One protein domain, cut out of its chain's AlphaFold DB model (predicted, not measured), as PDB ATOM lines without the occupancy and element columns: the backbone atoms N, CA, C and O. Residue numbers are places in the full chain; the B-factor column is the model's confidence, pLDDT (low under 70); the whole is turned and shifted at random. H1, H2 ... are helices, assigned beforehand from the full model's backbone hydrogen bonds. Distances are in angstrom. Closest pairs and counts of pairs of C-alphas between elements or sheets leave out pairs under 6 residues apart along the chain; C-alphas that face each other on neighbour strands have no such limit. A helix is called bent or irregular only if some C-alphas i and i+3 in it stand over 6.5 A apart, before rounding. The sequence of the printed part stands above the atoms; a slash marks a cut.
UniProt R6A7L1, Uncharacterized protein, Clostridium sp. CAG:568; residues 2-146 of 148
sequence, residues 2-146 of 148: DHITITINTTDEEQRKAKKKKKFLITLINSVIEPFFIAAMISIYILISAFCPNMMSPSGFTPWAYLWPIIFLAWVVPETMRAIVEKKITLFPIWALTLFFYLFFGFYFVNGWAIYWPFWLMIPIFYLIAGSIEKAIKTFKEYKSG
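Overview. This is residues 2 to 146 of the 148 residues of an uncharacterized protein of Clostridium sp. CAG:568 (UniProt R6A7L1). Four helices lie side by side in a row, one layer folding back and forth from H1 to H4, with residues 2 to 22 and 135 to 146 sticking out. The printed part has 145 residues and no named strand: all helix. It is extended, radius of gyration of the C-alphas 22.5 A, spanning 79 by 34 by 14 A.

Arrangement. Start at H1, residues 2 to 51; its residues 34 to 45 alone touch H2, residues 68 to 86, closest at C-alphas 38 and 74, 4.8 A, a hairpin at a shallow tilt of 2 degrees. H2, with a kink of 28 degrees near residue 75, touches H3, residues 94 to 108, with residues 69 to 76 alone, closest at C-alphas 76 and 96, 6.6 A, a hairpin. H3 touches H4, residues 113 to 144, closest at C-alphas 106 and 113, 4.5 A, a hairpin. H1 and H4 are apart. O i to N i+4 pairs are within hydrogen-bond range throughout H3, 45 of 46 in H1, 13 of 15 in H2, 20 of 28 in H4.

Along the chain. Find C-alpha 2 at (4.771, -35.551, 34.354); H1 runs 73.0 A. H4, irregular with C-alphas 115 and 118 7.6 A apart, runs 48.3 A to C-alpha 144 at (-11.931, -17.170, 21.317).

Size, cuts and confidence. The printed part has no cut. The H1 to H2 link is long, 16 residues; pLDDT is under 70 at residues 2 to 10, 53 to 65, 110 to 112 and 146.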
ATOM      1  N   ASP A   2       4.299 -35.224  35.719       56.34
ATOM      2  CA  ASP A   2       4.771 -35.551  34.354       56.34
ATOM      3  C   ASP A   2       3.949 -36.605  33.590       56.34
ATOM      4  O   ASP A   2       3.764 -36.498  32.380       56.34
ATOM      5  N   HIS A   3       3.388 -37.601  34.281       49.84
ATOM      6  CA  HIS A   3       2.598 -38.659  33.631       49.84
ATOM      7  C   HIS A   3       1.302 -38.150  32.976       49.84
ATOM      8  O   HIS A   3       0.870 -38.695  31.959       49.84
ATOM      9  N   ILE A   4       0.698 -37.100  33.544       56.28
ATOM     10  CA  ILE A   4      -0.531 -36.477  33.029       56.28
ATOM     11  C   ILE A   4      -0.200 -35.621  31.795       56.28
ATOM     12  O   ILE A   4      -0.912 -35.658  30.798       56.28
ATOM     13  N   THR A   5       0.929 -34.914  31.803       56.25
ATOM     14  CA  THR A   5       1.365 -34.073  30.678       56.25
ATOM     15  C   THR A   5       1.758 -34.902  29.447       56.25
ATOM     16  O   THR A   5       1.442 -34.522  28.321       56.25
ATOM     17  N   ILE A   6       2.384 -36.070  29.642       59.19
ATOM     18  CA  ILE A   6       2.766 -36.984  28.548       59.19
ATOM     19  C   ILE A   6       1.532 -37.634  27.908       59.19
ATOM     20  O   ILE A   6       1.472 -37.759  26.682       59.19
ATOM     21  N   THR A   7       0.534 -38.017  28.711       61.47
ATOM     22  CA  THR A   7      -0.717 -38.618  28.215       61.47
ATOM     23  C   THR A   7      -1.582 -37.608  27.463       61.47
ATOM     24  O   THR A   7      -2.129 -37.942  26.415       61.47
ATOM     25  N   ILE A   8      -1.646 -36.348  27.904       61.88
ATOM     26  CA  ILE A   8      -2.374 -35.293  27.175       61.88
ATOM     27  C   ILE A   8      -1.713 -35.008  25.813       61.88
ATOM     28  O   ILE A   8      -2.395 -35.032  24.790       61.88
ATOM     29  N   ASN A   9      -0.382 -34.857  25.762       62.41
ATOM     30  CA  ASN A   9       0.340 -34.595  24.506       62.41
ATOM     31  C   ASN A   9       0.225 -35.741  23.486       62.41
ATOM     32  O   ASN A   9       0.078 -35.493  22.289       62.41
ATOM     33  N   THR A  10       0.272 -36.995  23.939       62.72
ATOM     34  CA  THR A  10       0.095 -38.156  23.050       62.72
ATOM     35  C   THR A  10      -1.329 -38.236  22.500       62.72
ATOM     36  O   THR A  10      -1.505 -38.470  21.304       62.72
ATOM     37  N   THR A  11      -2.338 -37.942  23.325       70.31
ATOM     38  CA  THR A  11      -3.745 -37.927  22.892       70.31
ATOM     39  C   THR A  11      -4.004 -36.830  21.851       70.31
ATOM     40  O   THR A  11      -4.653 -37.083  20.833       70.31
ATOM     41  N   ASP A  12      -3.447 -35.629  22.040       72.56
ATOM     42  CA  ASP A  12      -3.585 -34.515  21.094       72.56
ATOM     43  C   ASP A  12      -2.851 -34.760  19.766       72.56
ATOM     44  O   ASP A  12      -3.368 -34.436  18.689       72.56
ATOM     45  N   GLU A  13      -1.669 -35.382  19.792       75.25
ATOM     46  CA  GLU A  13      -0.959 -35.762  18.569       75.25
ATOM     47  C   GLU A  13      -1.697 -36.835  17.764       75.25
ATOM     48  O   GLU A  13      -1.783 -36.733  16.532       75.25
ATOM     49  N   GLU A  14      -2.253 -37.847  18.428       78.12
ATOM     50  CA  GLU A  14      -3.053 -38.891  17.784       78.12
ATOM     51  C   GLU A  14      -4.341 -38.323  17.183       78.12
ATOM     52  O   GLU A  14      -4.643 -38.586  16.014       78.12
ATOM     53  N   GLN A  15      -5.040 -37.446  17.910       77.50
ATOM     54  CA  GLN A  15      -6.193 -36.690  17.409       77.50
ATOM     55  C   GLN A  15      -5.823 -35.881  16.156       77.50
ATOM     56  O   GLN A  15      -6.542 -35.885  15.147       77.50
ATOM     57  N   ARG A  16      -4.660 -35.215  16.164       77.50
ATOM     58  CA  ARG A  16      -4.172 -34.409  15.037       77.50
ATOM     59  C   ARG A  16      -3.806 -35.277  13.830       77.50
ATOM     60  O   ARG A  16      -4.143 -34.908  12.700       77.50
ATOM     61  N   LYS A  17      -3.175 -36.437  14.040       82.62
ATOM     62  CA  LYS A  17      -2.860 -37.429  12.992       82.62
ATOM     63  C   LYS A  17      -4.133 -38.038  12.396       82.62
ATOM     64  O   LYS A  17      -4.267 -38.063  11.170       82.62
ATOM     65  N   ALA A  18      -5.105 -38.425  13.221       80.31
ATOM     66  CA  ALA A  18      -6.396 -38.953  12.775       80.31
ATOM     67  C   ALA A  18      -7.179 -37.922  11.945       80.31
ATOM     68  O   ALA A  18      -7.698 -38.240  10.872       80.31
ATOM     69  N   LYS A  19      -7.191 -36.654  12.373       82.12
ATOM     70  CA  LYS A  19      -7.827 -35.551  11.637       82.12
ATOM     71  C   LYS A  19      -7.152 -35.281  10.290       82.12
ATOM     72  O   LYS A  19      -7.851 -35.082   9.295       82.12
ATOM     73  N   LYS A  20      -5.813 -35.316  10.230       81.69
ATOM     74  CA  LYS A  20      -5.052 -35.214   8.969       81.69
ATOM     75  C   LYS A  20      -5.369 -36.377   8.028       81.69
ATOM     76  O   LYS A  20      -5.671 -36.130   6.863       81.69
ATOM     77  N   LYS A  21      -5.379 -37.616   8.532       80.81
ATOM     78  CA  LYS A  21      -5.707 -38.818   7.748       80.81
ATOM     79  C   LYS A  21      -7.137 -38.770   7.205       80.81
ATOM     80  O   LYS A  21      -7.342 -39.016   6.023       80.81
ATOM     81  N   LYS A  22      -8.112 -38.366   8.027       79.62
ATOM     82  CA  LYS A  22      -9.505 -38.162   7.596       79.62
ATOM     83  C   LYS A  22      -9.606 -37.104   6.495       79.62
ATOM     84  O   LYS A  22     -10.267 -37.340   5.490       79.62
ATOM     85  N   LYS A  23      -8.927 -35.961   6.652       81.00
ATOM     86  CA  LYS A  23      -8.899 -34.902   5.631       81.00
ATOM     87  C   LYS A  23      -8.283 -35.398   4.319       81.00
ATOM     88  O   LYS A  23      -8.833 -35.124   3.257       81.00
ATOM     89  N   PHE A  24      -7.184 -36.146   4.397       81.44
ATOM     90  CA  PHE A  24      -6.531 -36.743   3.234       81.44
ATOM     91  C   PHE A  24      -7.455 -37.724   2.502       81.44
ATOM     92  O   PHE A  24      -7.642 -37.587   1.300       81.44
ATOM     93  N   LEU A  25      -8.106 -38.641   3.228       80.81
ATOM     94  CA  LEU A  25      -9.050 -39.599   2.644       80.81
ATOM     95  C   LEU A  25     -10.243 -38.909   1.972       80.81
ATOM     96  O   LEU A  25     -10.593 -39.269   0.857       80.81
ATOM     97  N   ILE A  26     -10.831 -37.888   2.603       79.38
ATOM     98  CA  ILE A  26     -11.923 -37.104   1.999       79.38
ATOM     99  C   ILE A  26     -11.453 -36.414   0.714       79.38
ATOM    100  O   ILE A  26     -12.170 -36.410  -0.280       79.38
ATOM    101  N   THR A  27     -10.236 -35.867   0.716       80.62
ATOM    102  CA  THR A  27      -9.661 -35.213  -0.469       80.62
ATOM    103  C   THR A  27      -9.443 -36.221  -1.599       80.62
ATOM    104  O   THR A  27      -9.795 -35.942  -2.740       80.62
ATOM    105  N   LEU A  28      -8.922 -37.408  -1.276       80.06
ATOM    106  CA  LEU A  28      -8.705 -38.487  -2.236       80.06
ATOM    107  C   LEU A  28     -10.031 -38.958  -2.850       80.06
ATOM    108  O   LEU A  28     -10.151 -39.051  -4.066       80.06
ATOM    109  N   ILE A  29     -11.044 -39.197  -2.017       80.25
ATOM    110  CA  ILE A  29     -12.372 -39.618  -2.471       80.25
ATOM    111  C   ILE A  29     -12.985 -38.549  -3.383       80.25
ATOM    112  O   ILE A  29     -13.430 -38.868  -4.483       80.25
ATOM    113  N   ASN A  30     -12.940 -37.276  -2.979       78.69
ATOM    114  CA  ASN A  30     -13.455 -36.178  -3.797       78.69
ATOM    115  C   ASN A  30     -12.722 -36.065  -5.142       78.69
ATOM    116  O   ASN A  30     -13.378 -35.866  -6.157       78.69
ATOM    117  N   SER A  31     -11.401 -36.290  -5.171       80.12
ATOM    118  CA  SER A  31     -10.606 -36.244  -6.408       80.12
ATOM    119  C   SER A  31     -10.980 -37.317  -7.438       80.12
ATOM    120  O   SER A  31     -10.689 -37.159  -8.618       80.12
ATOM    121  N   VAL A  32     -11.637 -38.396  -7.000       84.75
ATOM    122  CA  VAL A  32     -12.123 -39.477  -7.871       84.75
ATOM    123  C   VAL A  32     -13.598 -39.281  -8.225       84.75
ATOM    124  O   VAL A  32     -13.993 -39.499  -9.369       84.75
ATOM    125  N   ILE A  33     -14.418 -38.848  -7.264       83.44
ATOM    126  CA  ILE A  33     -15.857 -38.639  -7.470       83.44
ATOM    127  C   ILE A  33     -16.117 -37.485  -8.438       83.44
ATOM    128  O   ILE A  33     -16.995 -37.594  -9.286       83.44
ATOM    129  N   GLU A  34     -15.362 -36.395  -8.330       81.56
ATOM    130  CA  GLU A  34     -15.532 -35.204  -9.159       81.56
ATOM    131  C   GLU A  34     -15.403 -35.484 -10.669       81.56
ATOM    132  O   GLU A  34     -16.373 -35.237 -11.388       81.56
ATOM    133  N   PRO A  35     -14.304 -36.074 -11.187       85.81
ATOM    134  CA  PRO A  35     -14.198 -36.379 -12.614       85.81
ATOM    135  C   PRO A  35     -15.220 -37.425 -13.069       85.81
ATOM    136  O   PRO A  35     -15.708 -37.342 -14.194       85.81
ATOM    137  N   PHE A  36     -15.590 -38.380 -12.207       88.94
ATOM    138  CA  PHE A  36     -16.634 -39.357 -12.520       88.94
ATOM    139  C   PHE A  36     -18.008 -38.691 -12.670       88.94
ATOM    140  O   PHE A  36     -18.730 -38.971 -13.624       88.94
ATOM    141  N   PHE A  37     -18.357 -37.777 -11.763       87.69
ATOM    142  CA  PHE A  37     -19.603 -37.019 -11.827       87.69
ATOM    143  C   PHE A  37     -19.641 -36.114 -13.061       87.69
ATOM    144  O   PHE A  37     -20.647 -36.087 -13.770       87.69
ATOM    145  N   ILE A  38     -18.526 -35.442 -13.372       87.06
ATOM    146  CA  ILE A  38     -18.396 -34.626 -14.583       87.06
ATOM    147  C   ILE A  38     -18.594 -35.486 -15.834       87.06
ATOM    148  O   ILE A  38     -19.412 -35.146 -16.690       87.06
ATOM    149  N   ALA A  39     -17.901 -36.624 -15.921       88.81
ATOM    150  CA  ALA A  39     -18.036 -37.552 -17.036       88.81
ATOM    151  C   ALA A  39     -19.478 -38.058 -17.179       88.81
ATOM    152  O   ALA A  39     -20.022 -38.021 -18.278       88.81
ATOM    153  N   ALA A  40     -20.130 -38.443 -16.077       90.69
ATOM    154  CA  ALA A  40     -21.513 -38.906 -16.084       90.69
ATOM    155  C   ALA A  40     -22.484 -37.829 -16.600       90.69
ATOM    156  O   ALA A  40     -23.322 -38.122 -17.453       90.69
ATOM    157  N   MET A  41     -22.357 -36.581 -16.142       90.31
ATOM    158  CA  MET A  41     -23.202 -35.473 -16.607       90.31
ATOM    159  C   MET A  41     -22.971 -35.149 -18.088       90.31
ATOM    160  O   MET A  41     -23.933 -34.921 -18.823       90.31
ATOM    161  N   ILE A  42     -21.720 -35.184 -18.557       87.69
ATOM    162  CA  ILE A  42     -21.390 -34.998 -19.979       87.69
ATOM    163  C   ILE A  42     -21.958 -36.148 -20.817       87.69
ATOM    164  O   ILE A  42     -22.542 -35.905 -21.872       87.69
ATOM    165  N   SER A  43     -21.844 -37.395 -20.355       89.56
ATOM    166  CA  SER A  43     -22.438 -38.548 -21.033       89.56
ATOM    167  C   SER A  43     -23.955 -38.413 -21.135       89.56
ATOM    168  O   SER A  43     -24.499 -38.608 -22.216       89.56
ATOM    169  N   ILE A  44     -24.637 -38.014 -20.056       89.06
ATOM    170  CA  ILE A  44     -26.083 -37.750 -20.070       89.06
ATOM    171  C   ILE A  44     -26.420 -36.654 -21.085       89.06
ATOM    172  O   ILE A  44     -27.335 -36.827 -21.886       89.06
ATOM    173  N   TYR A  45     -25.662 -35.556 -21.102       86.00
ATOM    174  CA  TYR A  45     -25.846 -34.474 -22.067       86.00
ATOM    175  C   TYR A  45     -25.735 -34.965 -23.522       86.00
ATOM    176  O   TYR A  45     -26.621 -34.688 -24.333       86.00
ATOM    177  N   ILE A  46     -24.695 -35.742 -23.847       85.88
ATOM    178  CA  ILE A  46     -24.484 -36.294 -25.196       85.88
ATOM    179  C   ILE A  46     -25.604 -37.271 -25.562       85.88
ATOM    180  O   ILE A  46     -26.141 -37.192 -26.664       85.88
ATOM    181  N   LEU A  47     -25.985 -38.165 -24.644       87.69
ATOM    182  CA  LEU A  47     -27.048 -39.144 -24.871       87.69
ATOM    183  C   LEU A  47     -28.383 -38.445 -25.147       87.69
ATOM    184  O   LEU A  47     -29.019 -38.730 -26.157       87.69
ATOM    185  N   ILE A  48     -28.787 -37.483 -24.315       83.50
ATOM    186  CA  ILE A  48     -30.041 -36.745 -24.526       83.50
ATOM    187  C   ILE A  48     -29.993 -35.980 -25.856       83.50
ATOM    188  O   ILE A  48     -30.956 -36.023 -26.619       83.50
ATOM    189  N   SER A  49     -28.867 -35.336 -26.177       79.38
ATOM    190  CA  SER A  49     -28.724 -34.604 -27.437       79.38
ATOM    191  C   SER A  49     -28.739 -35.513 -28.674       79.38
ATOM    192  O   SER A  49     -29.165 -35.063 -29.735       79.38
ATOM    193  N   ALA A  50     -28.273 -36.760 -28.563       80.25
ATOM    194  CA  ALA A  50     -28.232 -37.720 -29.666       80.25
ATOM    195  C   ALA A  50     -29.568 -38.455 -29.866       80.25
ATOM    196  O   ALA A  50     -29.981 -38.673 -31.003       80.25
ATOM    197  N   PHE A  51     -30.251 -38.821 -28.778       81.75
ATOM    198  CA  PHE A  51     -31.506 -39.580 -28.829       81.75
ATOM    199  C   PHE A  51     -32.754 -38.699 -28.986       81.75
ATOM    200  O   PHE A  51     -33.779 -39.188 -29.457       81.75
ATOM    201  N   CYS A  52     -32.671 -37.403 -28.667       74.25
ATOM    202  CA  CYS A  52     -33.777 -36.451 -28.807       74.25
ATOM    203  C   CYS A  52     -33.425 -35.254 -29.721       74.25
ATOM    204  O   CYS A  52     -33.546 -34.105 -29.291       74.25
ATOM    205  N   PRO A  53     -33.031 -35.467 -30.992       66.00
ATOM    206  CA  PRO A  53     -32.604 -34.381 -31.882       66.00
ATOM    207  C   PRO A  53     -33.741 -33.412 -32.252       66.00
ATOM    208  O   PRO A  53     -33.488 -32.244 -32.533       66.00
ATOM    209  N   ASN A  54     -34.994 -33.883 -32.213       65.25
ATOM    210  CA  ASN A  54     -36.188 -33.104 -32.561       65.25
ATOM    211  C   ASN A  54     -36.812 -32.358 -31.371       65.25
ATOM    212  O   ASN A  54     -37.839 -31.703 -31.542       65.25
ATOM    213  N   MET A  55     -36.239 -32.454 -30.164       64.69
ATOM    214  CA  MET A  55     -36.657 -31.571 -29.078       64.69
ATOM    215  C   MET A  55     -36.198 -30.151 -29.412       64.69
ATOM    216  O   MET A  55     -35.038 -29.793 -29.237       64.69
ATOM    217  N   MET A  56     -37.115 -29.334 -29.914       59.59
ATOM    218  CA  MET A  56     -36.902 -27.900 -30.054       59.59
ATOM    219  C   MET A  56     -37.378 -27.199 -28.786       59.59
ATOM    220  O   MET A  56     -38.487 -27.430 -28.304       59.59
ATOM    221  N   SER A  57     -36.525 -26.329 -28.248       60.06
ATOM    222  CA  SER A  57     -36.932 -25.349 -27.242       60.06
ATOM    223  C   SER A  57     -38.035 -24.442 -27.819       60.06
ATOM    224  O   SER A  57     -38.024 -24.192 -29.027       60.06
ATOM    225  N   PRO A  58     -38.933 -23.859 -26.998       58.03
ATOM    226  CA  PRO A  58     -39.895 -22.842 -27.444       58.03
ATOM    227  C   PRO A  58     -39.263 -21.663 -28.208       58.03
ATOM    228  O   PRO A  58     -39.937 -20.989 -28.977       58.03
ATOM    229  N   SER A  59     -37.962 -21.426 -28.012       57.12
ATOM    230  CA  SER A  59     -37.160 -20.417 -28.715       57.12
ATOM    231  C   SER A  59     -36.596 -20.866 -30.074       57.12
ATOM    232  O   SER A  59     -35.869 -20.107 -30.706       57.12
ATOM    233  N   GLY A  60     -36.895 -22.085 -30.535       63.88
ATOM    234  CA  GLY A  60     -36.432 -22.626 -31.821       63.88
ATOM    235  C   GLY A  60     -34.975 -23.100 -31.833       63.88
ATOM    236  O   GLY A  60     -34.488 -23.561 -32.864       63.88
ATOM    237  N   PHE A  61     -34.270 -23.019 -30.700       65.75
ATOM    238  CA  PHE A  61     -32.901 -23.511 -30.594       65.75
ATOM    239  C   PHE A  61     -32.840 -25.038 -30.465       65.75
ATOM    240  O   PHE A  61     -33.662 -25.677 -29.801       65.75
ATOM    241  N   THR A  62     -31.810 -25.602 -31.087       68.19
ATOM    242  CA  THR A  62     -31.440 -27.022 -31.056       68.19
ATOM    243  C   THR A  62     -31.104 -27.520 -29.640       68.19
ATOM    244  O   THR A  62     -30.648 -26.722 -28.817       68.19
ATOM    245  N   PRO A  63     -31.228 -28.836 -29.363       66.94
ATOM    246  CA  PRO A  63     -31.012 -29.450 -28.045       66.94
ATOM    247  C   PRO A  63     -29.785 -28.985 -27.265       66.94
ATOM    248  O   PRO A  63     -29.863 -28.708 -26.067       66.94
ATOM    249  N   TRP A  64     -28.659 -28.813 -27.957       68.25
ATOM    250  CA  TRP A  64     -27.401 -28.373 -27.354       68.25
ATOM    251  C   TRP A  64     -27.490 -26.999 -26.663       68.25
ATOM    252  O   TRP A  64     -26.800 -26.752 -25.677       68.25
ATOM    253  N   ALA A  65     -28.366 -26.116 -27.141       69.50
ATOM    254  CA  ALA A  65     -28.490 -24.742 -26.667       69.50
ATOM    255  C   ALA A  65     -29.474 -24.572 -25.496       69.50
ATOM    256  O   ALA A  65     -29.501 -23.499 -24.904       69.50
ATOM    257  N   TYR A  66     -30.251 -25.597 -25.118       71.12
ATOM    258  CA  TYR A  66     -31.072 -25.563 -23.893       71.12
ATOM    259  C   TYR A  66     -30.673 -26.623 -22.853       71.12
ATOM    260  O   TYR A  66     -31.044 -26.493 -21.690       71.12
ATOM    261  N   LEU A  67     -29.893 -27.645 -23.229       80.44
ATOM    262  CA  LEU A  67     -29.383 -28.678 -22.311       80.44
ATOM    263  C   LEU A  67     -28.078 -28.287 -21.600       80.44
ATOM    264  O   LEU A  67     -27.581 -29.037 -20.759       80.44
ATOM    265  N   TRP A  68     -27.539 -27.096 -21.875       80.56
ATOM    266  CA  TRP A  68     -26.363 -26.560 -21.185       80.56
ATOM    267  C   TRP A  68     -26.468 -26.528 -19.641       80.56
ATOM    268  O   TRP A  68     -25.421 -26.695 -19.009       80.56
ATOM    269  N   PRO A  69     -27.652 -26.413 -18.984       85.88
ATOM    270  CA  PRO A  69     -27.734 -26.497 -17.525       85.88
ATOM    271  C   PRO A  69     -27.246 -27.839 -16.958       85.88
ATOM    272  O   PRO A  69     -26.765 -27.885 -15.829       85.88
ATOM    273  N   ILE A  70     -27.315 -28.926 -17.736       83.38
ATOM    274  CA  ILE A  70     -26.812 -30.248 -17.327       83.38
ATOM    275  C   ILE A  70     -25.287 -30.225 -17.218       83.38
ATOM    276  O   ILE A  70     -24.725 -30.671 -16.219       83.38
ATOM    277  N   ILE A  71     -24.617 -29.645 -18.218       82.31
ATOM    278  CA  ILE A  71     -23.164 -29.443 -18.185       82.31
ATOM    279  C   ILE A  71     -22.812 -28.553 -17.000       82.31
ATOM    280  O   ILE A  71     -21.858 -28.806 -16.281       82.31
ATOM    281  N   PHE A  72     -23.613 -27.528 -16.763       85.50
ATOM    282  CA  PHE A  72     -23.384 -26.576 -15.700       85.50
ATOM    283  C   PHE A  72     -23.479 -27.208 -14.290       85.50
ATOM    284  O   PHE A  72     -22.626 -26.959 -13.434       85.50
ATOM    285  N   LEU A  73     -24.436 -28.117 -14.064       84.06
ATOM    286  CA  LEU A  73     -24.543 -28.907 -12.828       84.06
ATOM    287  C   LEU A  73     -23.313 -29.786 -12.568       84.06
ATOM    288  O   LEU A  73     -22.956 -29.996 -11.408       84.06
ATOM    289  N   ALA A  74     -22.646 -30.252 -13.627       83.75
ATOM    290  CA  ALA A  74     -21.435 -31.061 -13.531       83.75
ATOM    291  C   ALA A  74     -20.314 -30.359 -12.750       83.75
ATOM    292  O   ALA A  74     -19.556 -31.022 -12.052       83.75
ATOM    293  N   TRP A  75     -20.241 -29.027 -12.839       82.94
ATOM    294  CA  TRP A  75     -19.203 -28.214 -12.198       82.94
ATOM    295  C   TRP A  75     -19.672 -27.610 -10.873       82.94
ATOM    296  O   TRP A  75     -18.918 -27.567  -9.905       82.94
ATOM    297  N   VAL A  76     -20.930 -27.164 -10.787       87.19
ATOM    298  CA  VAL A  76     -21.435 -26.482  -9.582       87.19
ATOM    299  C   VAL A  76     -21.535 -27.412  -8.384       87.19
ATOM    300  O   VAL A  76     -21.178 -27.013  -7.275       87.19
ATOM    301  N   VAL A  77     -22.038 -28.631  -8.577       86.50
ATOM    302  CA  VAL A  77     -22.255 -29.584  -7.483       86.50
ATOM    303  C   VAL A  77     -20.942 -29.952  -6.775       86.50
ATOM    304  O   VAL A  77     -20.883 -29.759  -5.557       86.50
ATOM    305  N   PRO A  78     -19.883 -30.426  -7.464       83.75
ATOM    306  CA  PRO A  78     -18.636 -30.790  -6.788       83.75
ATOM    307  C   PRO A  78     -17.953 -29.591  -6.113       83.75
ATOM    308  O   PRO A  78     -17.556 -29.699  -4.951       83.75
ATOM    309  N   GLU A  79     -17.904 -28.430  -6.765       83.94
ATOM    310  CA  GLU A  79     -17.301 -27.215  -6.195       83.94
ATOM    311  C   GLU A  79     -18.076 -26.702  -4.968       83.94
ATOM    312  O   GLU A  79     -17.490 -26.317  -3.953       83.94
ATOM    313  N   THR A  80     -19.410 -26.776  -4.993       86.00
ATOM    314  CA  THR A  80     -20.244 -26.428  -3.830       86.00
ATOM    315  C   THR A  80     -20.008 -27.395  -2.673       86.00
ATOM    316  O   THR A  80     -19.839 -26.968  -1.528       86.00
ATOM    317  N   MET A  81     -19.933 -28.698  -2.954       83.00
ATOM    318  CA  MET A  81     -19.608 -29.709  -1.945       83.00
ATOM    319  C   MET A  81     -18.227 -29.459  -1.334       83.00
ATOM    320  O   MET A  81     -18.064 -29.543  -0.114       83.00
ATOM    321  N   ARG A  82     -17.242 -29.079  -2.151       81.94
ATOM    322  CA  ARG A  82     -15.904 -28.713  -1.687       81.94
ATOM    323  C   ARG A  82     -15.926 -27.479  -0.787       81.94
ATOM    324  O   ARG A  82     -15.329 -27.520   0.289       81.94
ATOM    325  N   ALA A  83     -16.655 -26.431  -1.160       85.06
ATOM    326  CA  ALA A  83     -16.814 -25.229  -0.341       85.06
ATOM    327  C   ALA A  83     -17.425 -25.544   1.041       85.06
ATOM    328  O   ALA A  83     -16.939 -25.056   2.067       85.06
ATOM    329  N   ILE A  84     -18.429 -26.429   1.087       84.44
ATOM    330  CA  ILE A  84     -19.071 -26.891   2.329       84.44
ATOM    331  C   ILE A  84     -18.094 -27.705   3.191       84.44
ATOM    332  O   ILE A  84     -17.967 -27.455   4.393       84.44
ATOM    333  N   VAL A  85     -17.378 -28.664   2.595       81.38
ATOM    334  CA  VAL A  85     -16.424 -29.536   3.306       81.38
ATOM    335  C   VAL A  85     -15.236 -28.742   3.850       81.38
ATOM    336  O   VAL A  85     -14.815 -28.954   4.991       81.38
ATOM    337  N   GLU A  86     -14.696 -27.812   3.062       80.25
ATOM    338  CA  GLU A  86     -13.574 -26.961   3.464       80.25
ATOM    339  C   GLU A  86     -13.992 -25.805   4.385       80.25
ATOM    340  O   GLU A  86     -13.122 -25.187   5.004       80.25
ATOM    341  N   LYS A  87     -15.301 -25.550   4.537       79.81
ATOM    342  CA  LYS A  87     -15.877 -24.424   5.293       79.81
ATOM    343  C   LYS A  87     -15.307 -23.069   4.860       79.81
ATOM    344  O   LYS A  87     -15.080 -22.195   5.696       79.81
ATOM    345  N   LYS A  88     -15.059 -22.922   3.559       81.62
ATOM    346  CA  LYS A  88     -14.595 -21.681   2.938       81.62
ATOM    347  C   LYS A  88     -15.650 -21.209   1.955       81.62
ATOM    348  O   LYS A  88     -15.901 -21.857   0.943       81.62
ATOM    349  N   ILE A  89     -16.263 -20.082   2.277       83.81
ATOM    350  CA  ILE A  89     -17.279 -19.417   1.468       83.81
ATOM    351  C   ILE A  89     -16.649 -18.913   0.165       83.81
ATOM    352  O   ILE A  89     -17.296 -18.943  -0.877       83.81
ATOM    353  N   THR A  90     -15.370 -18.532   0.174       84.50
ATOM    354  CA  THR A  90     -14.671 -18.082  -1.036       84.50
ATOM    355  C   THR A  90     -14.483 -19.193  -2.066       84.50
ATOM    356  O   THR A  90     -14.244 -18.897  -3.227       84.50
ATOM    357  N   LEU A  91     -14.567 -20.471  -1.686       84.56
ATOM    358  CA  LEU A  91     -14.493 -21.573  -2.652       84.56
ATOM    359  C   LEU A  91     -15.809 -21.799  -3.400       84.56
ATOM    360  O   LEU A  91     -15.850 -22.592  -4.332       84.56
ATOM    361  N   PHE A  92     -16.891 -21.129  -3.004       88.44
ATOM    362  CA  PHE A  92     -18.170 -21.282  -3.675       88.44
ATOM    363  C   PHE A  92     -18.075 -20.816  -5.142       88.44
ATOM    364  O   PHE A  92     -17.568 -19.716  -5.396       88.44
ATOM    365  N   PRO A  93     -18.570 -21.604  -6.117       88.88
ATOM    366  CA  PRO A  93     -18.426 -21.312  -7.543       88.88
ATOM    367  C   PRO A  93     -19.396 -20.206  -8.004       88.88
ATOM    368  O   PRO A  93     -20.290 -20.429  -8.820       88.88
ATOM    369  N   ILE A  94     -19.222 -18.975  -7.511       89.19
ATOM    370  CA  ILE A  94     -20.065 -17.828  -7.893       89.19
ATOM    371  C   ILE A  94     -19.960 -17.503  -9.386       89.19
ATOM    372  O   ILE A  94     -20.933 -17.060  -9.998       89.19
ATOM    373  N   TRP A  95     -18.788 -17.754  -9.980       87.81
ATOM    374  CA  TRP A  95     -18.550 -17.603 -11.415       87.81
ATOM    375  C   TRP A  95     -19.533 -18.448 -12.212       87.81
ATOM    376  O   TRP A  95     -20.065 -17.997 -13.223       87.81
ATOM    377  N   ALA A  96     -19.823 -19.646 -11.707       87.31
ATOM    378  CA  ALA A  96     -20.757 -20.532 -12.333       87.31
ATOM    379  C   ALA A  96     -22.133 -19.869 -12.251       87.31
ATOM    380  O   ALA A  96     -22.746 -19.643 -13.286       87.31
ATOM    381  N   LEU A  97     -22.649 -19.545 -11.059       88.12
ATOM    382  CA  LEU A  97     -23.997 -18.958 -10.938       88.12
ATOM    383  C   LEU A  97     -24.170 -17.724 -11.826       88.12
ATOM    384  O   LEU A  97     -25.195 -17.556 -12.481       88.12
ATOM    385  N   THR A  98     -23.134 -16.896 -11.884       89.69
ATOM    386  CA  THR A  98     -23.071 -15.727 -12.756       89.69
ATOM    387  C   THR A  98     -23.213 -16.111 -14.229       89.69
ATOM    388  O   THR A  98     -24.038 -15.536 -14.936       89.69
ATOM    389  N   LEU A  99     -22.454 -17.112 -14.680       88.69
ATOM    390  CA  LEU A  99     -22.539 -17.655 -16.030       88.69
ATOM    391  C   LEU A  99     -23.921 -18.257 -16.311       88.69
ATOM    392  O   LEU A  99     -24.465 -18.028 -17.384       88.69
ATOM    393  N   PHE A 100     -24.522 -18.967 -15.354       88.56
ATOM    394  CA  PHE A 100     -25.873 -19.507 -15.495       88.56
ATOM    395  C   PHE A 100     -26.886 -18.402 -15.758       88.56
ATOM    396  O   PHE A 100     -27.627 -18.484 -16.733       88.56
ATOM    397  N   PHE A 101     -26.904 -17.349 -14.939       87.94
ATOM    398  CA  PHE A 101     -27.819 -16.234 -15.163       87.94
ATOM    399  C   PHE A 101     -27.522 -15.540 -16.491       87.94
ATOM    400  O   PHE A 101     -28.440 -15.312 -17.269       87.94
ATOM    401  N   TYR A 102     -26.255 -15.288 -16.808       86.75
ATOM    402  CA  TYR A 102     -25.871 -14.677 -18.076       86.75
ATOM    403  C   TYR A 102     -26.370 -15.471 -19.297       86.75
ATOM    404  O   TYR A 102     -26.987 -14.893 -20.190       86.75
ATOM    405  N   LEU A 103     -26.172 -16.793 -19.311       84.31
ATOM    406  CA  LEU A 103     -26.642 -17.681 -20.378       84.31
ATOM    407  C   LEU A 103     -28.168 -17.779 -20.401       84.31
ATOM    408  O   LEU A 103     -28.775 -17.669 -21.461       84.31
ATOM    409  N   PHE A 104     -28.805 -17.945 -19.241       85.62
ATOM    410  CA  PHE A 104     -30.258 -18.019 -19.128       85.62
ATOM    411  C   PHE A 104     -30.911 -16.743 -19.671       85.62
ATOM    412  O   PHE A 104     -31.753 -16.797 -20.563       85.62
ATOM    413  N   PHE A 105     -30.471 -15.570 -19.223       84.50
ATOM    414  CA  PHE A 105     -31.009 -14.315 -19.733       84.50
ATOM    415  C   PHE A 105     -30.653 -14.093 -21.214       84.50
ATOM    416  O   PHE A 105     -31.516 -13.686 -21.988       84.50
ATOM    417  N   GLY A 106     -29.437 -14.445 -21.642       80.31
ATOM    418  CA  GLY A 106     -28.993 -14.309 -23.033       80.31
ATOM    419  C   GLY A 106     -29.733 -15.202 -24.038       80.31
ATOM    420  O   GLY A 106     -29.930 -14.788 -25.180       80.31
ATOM    421  N   PHE A 107     -30.157 -16.406 -23.638       76.69
ATOM    422  CA  PHE A 107     -30.909 -17.331 -24.495       76.69
ATOM    423  C   PHE A 107     -32.427 -17.117 -24.453       76.69
ATOM    424  O   PHE A 107     -33.093 -17.390 -25.454       76.69
ATOM    425  N   TYR A 108     -32.982 -16.666 -23.322       76.50
ATOM    426  CA  TYR A 108     -34.436 -16.604 -23.118       76.50
ATOM    427  C   TYR A 108     -35.041 -15.193 -23.210       76.50
ATOM    428  O   TYR A 108     -36.260 -15.088 -23.341       76.50
ATOM    429  N   PHE A 109     -34.246 -14.115 -23.178       77.31
ATOM    430  CA  PHE A 109     -34.764 -12.742 -23.224       77.31
ATOM    431  C   PHE A 109     -34.341 -11.959 -24.477       77.31
ATOM    432  O   PHE A 109     -33.233 -12.076 -25.004       77.31
ATOM    433  N   VAL A 110     -35.272 -11.123 -24.951       60.09
ATOM    434  CA  VAL A 110     -35.201 -10.370 -26.212       60.09
ATOM    435  C   VAL A 110     -34.363  -9.111 -26.015       60.09
ATOM    436  O   VAL A 110     -34.916  -8.043 -25.792       60.09
ATOM    437  N   ASN A 111     -33.035  -9.246 -26.002       64.19
ATOM    438  CA  ASN A 111     -32.100  -8.113 -26.129       64.19
ATOM    439  C   ASN A 111     -30.618  -8.511 -26.272       64.19
ATOM    440  O   ASN A 111     -29.722  -7.665 -26.233       64.19
ATOM    441  N   GLY A 112     -30.351  -9.803 -26.484       63.72
ATOM    442  CA  GLY A 112     -29.005 -10.306 -26.701       63.72
ATOM    443  C   GLY A 112     -28.141 -10.289 -25.441       63.72
ATOM    444  O   GLY A 112     -28.485  -9.770 -24.384       63.72
ATOM    445  N   TRP A 113     -26.975 -10.905 -25.567       74.44
ATOM    446  CA  TRP A 113     -26.098 -11.219 -24.444       74.44
ATOM    447  C   TRP A 113     -25.428  -9.965 -23.875       74.44
ATOM    448  O   TRP A 113     -25.108  -9.902 -22.691       74.44
ATOM    449  N   ALA A 114     -25.283  -8.936 -24.715       78.00
ATOM    450  CA  ALA A 114     -24.610  -7.697 -24.374       78.00
ATOM    451  C   ALA A 114     -25.247  -6.995 -23.170       78.00
ATOM    452  O   ALA A 114     -24.511  -6.561 -22.303       78.00
ATOM    453  N   ILE A 115     -26.577  -6.923 -23.052       86.00
ATOM    454  CA  ILE A 115     -27.237  -6.187 -21.951       86.00
ATOM    455  C   ILE A 115     -27.008  -6.842 -20.580       86.00
ATOM    456  O   ILE A 115     -27.004  -6.160 -19.556       86.00
ATOM    457  N   TYR A 116     -26.748  -8.147 -20.555       84.81
ATOM    458  CA  TYR A 116     -26.584  -8.929 -19.332       84.81
ATOM    459  C   TYR A 116     -25.136  -8.980 -18.827       84.81
ATOM    460  O   TYR A 116     -24.853  -9.649 -17.831       84.81
ATOM    461  N   TRP A 117     -24.219  -8.230 -19.449       85.25
ATOM    462  CA  TRP A 117     -22.835  -8.105 -18.990       85.25
ATOM    463  C   TRP A 117     -22.675  -7.723 -17.500       85.25
ATOM    464  O   TRP A 117     -21.716  -8.201 -16.888       85.25
ATOM    465  N   PRO A 118     -23.573  -6.945 -16.851       89.69
ATOM    466  CA  PRO A 118     -23.398  -6.591 -15.444       89.69
ATOM    467  C   PRO A 118     -23.411  -7.791 -14.495       89.69
ATOM    468  O   PRO A 118     -22.879  -7.680 -13.394       89.69
ATOM    469  N   PHE A 119     -23.940  -8.955 -14.904       88.19
ATOM    470  CA  PHE A 119     -23.828 -10.171 -14.097       88.19
ATOM    471  C   PHE A 119     -22.370 -10.501 -13.774       88.19
ATOM    472  O   PHE A 119     -22.089 -10.897 -12.648       88.19
ATOM    473  N   TRP A 120     -21.420 -10.239 -14.677       87.94
ATOM    474  CA  TRP A 120     -19.994 -10.476 -14.429       87.94
ATOM    475  C   TRP A 120     -19.446  -9.704 -13.218       87.94
ATOM    476  O   TRP A 120     -18.499 -10.169 -12.585       87.94
ATOM    477  N   LEU A 121     -20.072  -8.587 -12.829       92.19
ATOM    478  CA  LEU A 121     -19.710  -7.828 -11.626       92.19
ATOM    479  C   LEU A 121     -20.091  -8.550 -10.322       92.19
ATOM    480  O   LEU A 121     -19.510  -8.260  -9.277       92.19
ATOM    481  N   MET A 122     -20.992  -9.535 -10.360       90.56
ATOM    482  CA  MET A 122     -21.329 -10.357  -9.190       90.56
ATOM    483  C   MET A 122     -20.127 -11.151  -8.679       90.56
ATOM    484  O   MET A 122     -20.010 -11.370  -7.475       90.56
ATOM    485  N   ILE A 123     -19.215 -11.545  -9.575       91.31
ATOM    486  CA  ILE A 123     -18.009 -12.301  -9.228       91.31
ATOM    487  C   ILE A 123     -17.127 -11.491  -8.263       91.31
ATOM    488  O   ILE A 123     -16.955 -11.930  -7.124       91.31
ATOM    489  N   PRO A 124     -16.592 -10.307  -8.633       92.62
ATOM    490  CA  PRO A 124     -15.754  -9.535  -7.722       92.62
ATOM    491  C   PRO A 124     -16.506  -9.088  -6.462       92.62
ATOM    492  O   PRO A 124     -15.930  -9.140  -5.376       92.62
ATOM    493  N   ILE A 125     -17.790  -8.716  -6.564       92.19
ATOM    494  CA  ILE A 125     -18.605  -8.317  -5.403       92.19
ATOM    495  C   ILE A 125     -18.696  -9.457  -4.383       92.19
ATOM    496  O   ILE A 125     -18.479  -9.243  -3.189       92.19
ATOM    497  N   PHE A 126     -18.960 -10.681  -4.844       92.38
ATOM    498  CA  PHE A 126     -19.020 -11.845  -3.971       92.38
ATOM    499  C   PHE A 126     -17.694 -12.088  -3.254       92.38
ATOM    500  O   PHE A 126     -17.690 -12.251  -2.038       92.38
ATOM    501  N   TYR A 127     -16.565 -12.069  -3.969       89.81
ATOM    502  CA  TYR A 127     -15.259 -12.309  -3.353       89.81
ATOM    503  C   TYR A 127     -14.851 -11.214  -2.360       89.81
ATOM    504  O   TYR A 127     -14.232 -11.525  -1.341       89.81
ATOM    505  N   LEU A 128     -15.237  -9.957  -2.600       91.50
ATOM    506  CA  LEU A 128     -15.026  -8.859  -1.652       91.50
ATOM    507  C   LEU A 128     -15.787  -9.091  -0.339       91.50
ATOM    508  O   LEU A 128     -15.216  -8.957   0.748       91.50
ATOM    509  N   ILE A 129     -17.061  -9.478  -0.430       92.12
ATOM    510  CA  ILE A 129     -17.917  -9.721   0.737       92.12
ATOM    511  C   ILE A 129     -17.495 -11.010   1.451       92.12
ATOM    512  O   ILE A 129     -17.179 -10.983   2.641       92.12
ATOM    513  N   ALA A 130     -17.431 -12.132   0.731       90.50
ATOM    514  CA  ALA A 130     -17.075 -13.438   1.278       90.50
ATOM    515  C   ALA A 130     -15.677 -13.430   1.906       90.50
ATOM    516  O   ALA A 130     -15.497 -13.945   3.009       90.50
ATOM    517  N   GLY A 131     -14.701 -12.784   1.261       87.31
ATOM    518  CA  GLY A 131     -13.351 -12.644   1.802       87.31
ATOM    519  C   GLY A 131     -13.310 -11.828   3.097       87.31
ATOM    520  O   GLY A 131     -12.558 -12.160   4.013       87.31
ATOM    521  N   SER A 132     -14.142 -10.791   3.214       89.19
ATOM    522  CA  SER A 132     -14.256  -9.998   4.446       89.19
ATOM    523  C   SER A 132     -14.905 -10.798   5.579       89.19
ATOM    524  O   SER A 132     -14.412 -10.780   6.708       89.19
ATOM    525  N   ILE A 133     -15.956 -11.563   5.271       89.38
ATOM    526  CA  ILE A 133     -16.631 -12.455   6.224       89.38
ATOM    527  C   ILE A 133     -15.668 -13.536   6.730       89.38
ATOM    528  O   ILE A 133     -15.580 -13.761   7.936       89.38
ATOM    529  N   GLU A 134     -14.902 -14.179   5.846       88.19
ATOM    530  CA  GLU A 134     -13.930 -15.199   6.252       88.19
ATOM    531  C   GLU A 134     -12.839 -14.646   7.169       88.19
ATOM    532  O   GLU A 134     -12.487 -15.294   8.160       88.19
ATOM    533  N   LYS A 135     -12.330 -13.441   6.881       86.75
ATOM    534  CA  LYS A 135     -11.370 -12.760   7.759       86.75
ATOM    535  C   LYS A 135     -11.972 -12.513   9.141       86.75
ATOM    536  O   LYS A 135     -11.349 -12.881  10.130       86.75
ATOM    537  N   ALA A 136     -13.192 -11.983   9.210       89.06
ATOM    538  CA  ALA A 136     -13.879 -11.740  10.478       89.06
ATOM    539  C   ALA A 136     -14.097 -13.036  11.283       89.06
ATOM    540  O   ALA A 136     -13.823 -13.073  12.483       89.06
ATOM    541  N   ILE A 137     -14.519 -14.122  10.625       87.88
ATOM    542  CA  ILE A 137     -14.686 -15.441  11.257       87.88
ATOM    543  C   ILE A 137     -13.351 -15.959  11.802       87.88
ATOM    544  O   ILE A 137     -13.305 -16.496  12.911       87.88
ATOM    545  N   LYS A 138     -12.265 -15.812  11.036       86.75
ATOM    546  CA  LYS A 138     -10.927 -16.240  11.452       86.75
ATOM    547  C   LYS A 138     -10.460 -15.464  12.687       86.75
ATOM    548  O   LYS A 138     -10.111 -16.099  13.676       86.75
ATOM    549  N   THR A 139     -10.548 -14.135  12.665       87.56
ATOM    550  CA  THR A 139     -10.156 -13.277  13.794       87.56
ATOM    551  C   THR A 139     -10.989 -13.558  15.045       87.56
ATOM    552  O   THR A 139     -10.443 -13.671  16.139       87.56
ATOM    553  N   PHE A 140     -12.304 -13.757  14.908       87.31
ATOM    554  CA  PHE A 140     -13.165 -14.111  16.041       87.31
ATOM    555  C   PHE A 140     -12.798 -15.470  16.652       87.31
ATOM    556  O   PHE A 140     -12.857 -15.662  17.868       87.31
ATOM    557  N   LYS A 141     -12.409 -16.429  15.809       85.81
ATOM    558  CA  LYS A 141     -11.973 -17.748  16.260       85.81
ATOM    559  C   LYS A 141     -10.638 -17.688  17.007       85.81
ATOM    560  O   LYS A 141     -10.536 -18.353  18.030       85.81
ATOM    561  N   GLU A 142      -9.679 -16.900  16.519       83.69
ATOM    562  CA  GLU A 142      -8.375 -16.661  17.166       83.69
ATOM    563  C   GLU A 142      -8.538 -15.965  18.526       83.69
ATOM    564  O   GLU A 142      -7.956 -16.398  19.520       83.69
ATOM    565  N   TYR A 143      -9.419 -14.960  18.605       83.62
ATOM    566  CA  TYR A 143      -9.782 -14.312  19.867       83.62
ATOM    567  C   TYR A 143     -10.370 -15.311  20.877       83.62
ATOM    568  O   TYR A 143      -9.965 -15.354  22.036       83.62
ATOM    569  N   LYS A 144     -11.301 -16.171  20.439       81.38
ATOM    570  CA  LYS A 144     -11.931 -17.170  21.317       81.38
ATOM    571  C   LYS A 144     -10.961 -18.259  21.795       81.38
ATOM    572  O   LYS A 144     -11.186 -18.825  22.860       81.38
ATOM    573  N   SER A 145      -9.925 -18.589  21.022       77.06
ATOM    574  CA  SER A 145      -8.913 -19.576  21.421       77.06
ATOM    575  C   SER A 145      -7.840 -19.026  22.363       77.06
ATOM    576  O   SER A 145      -7.013 -19.810  22.813       77.06
ATOM    577  N   GLY A 146      -7.859 -17.726  22.687       67.19
ATOM    578  CA  GLY A 146      -6.854 -17.109  23.556       67.19
ATOM    579  C   GLY A 146      -5.459 -17.056  22.926       67.19
ATOM    580  O   GLY A 146      -4.472 -17.024  23.649       67.19
TER     581      GLY A 146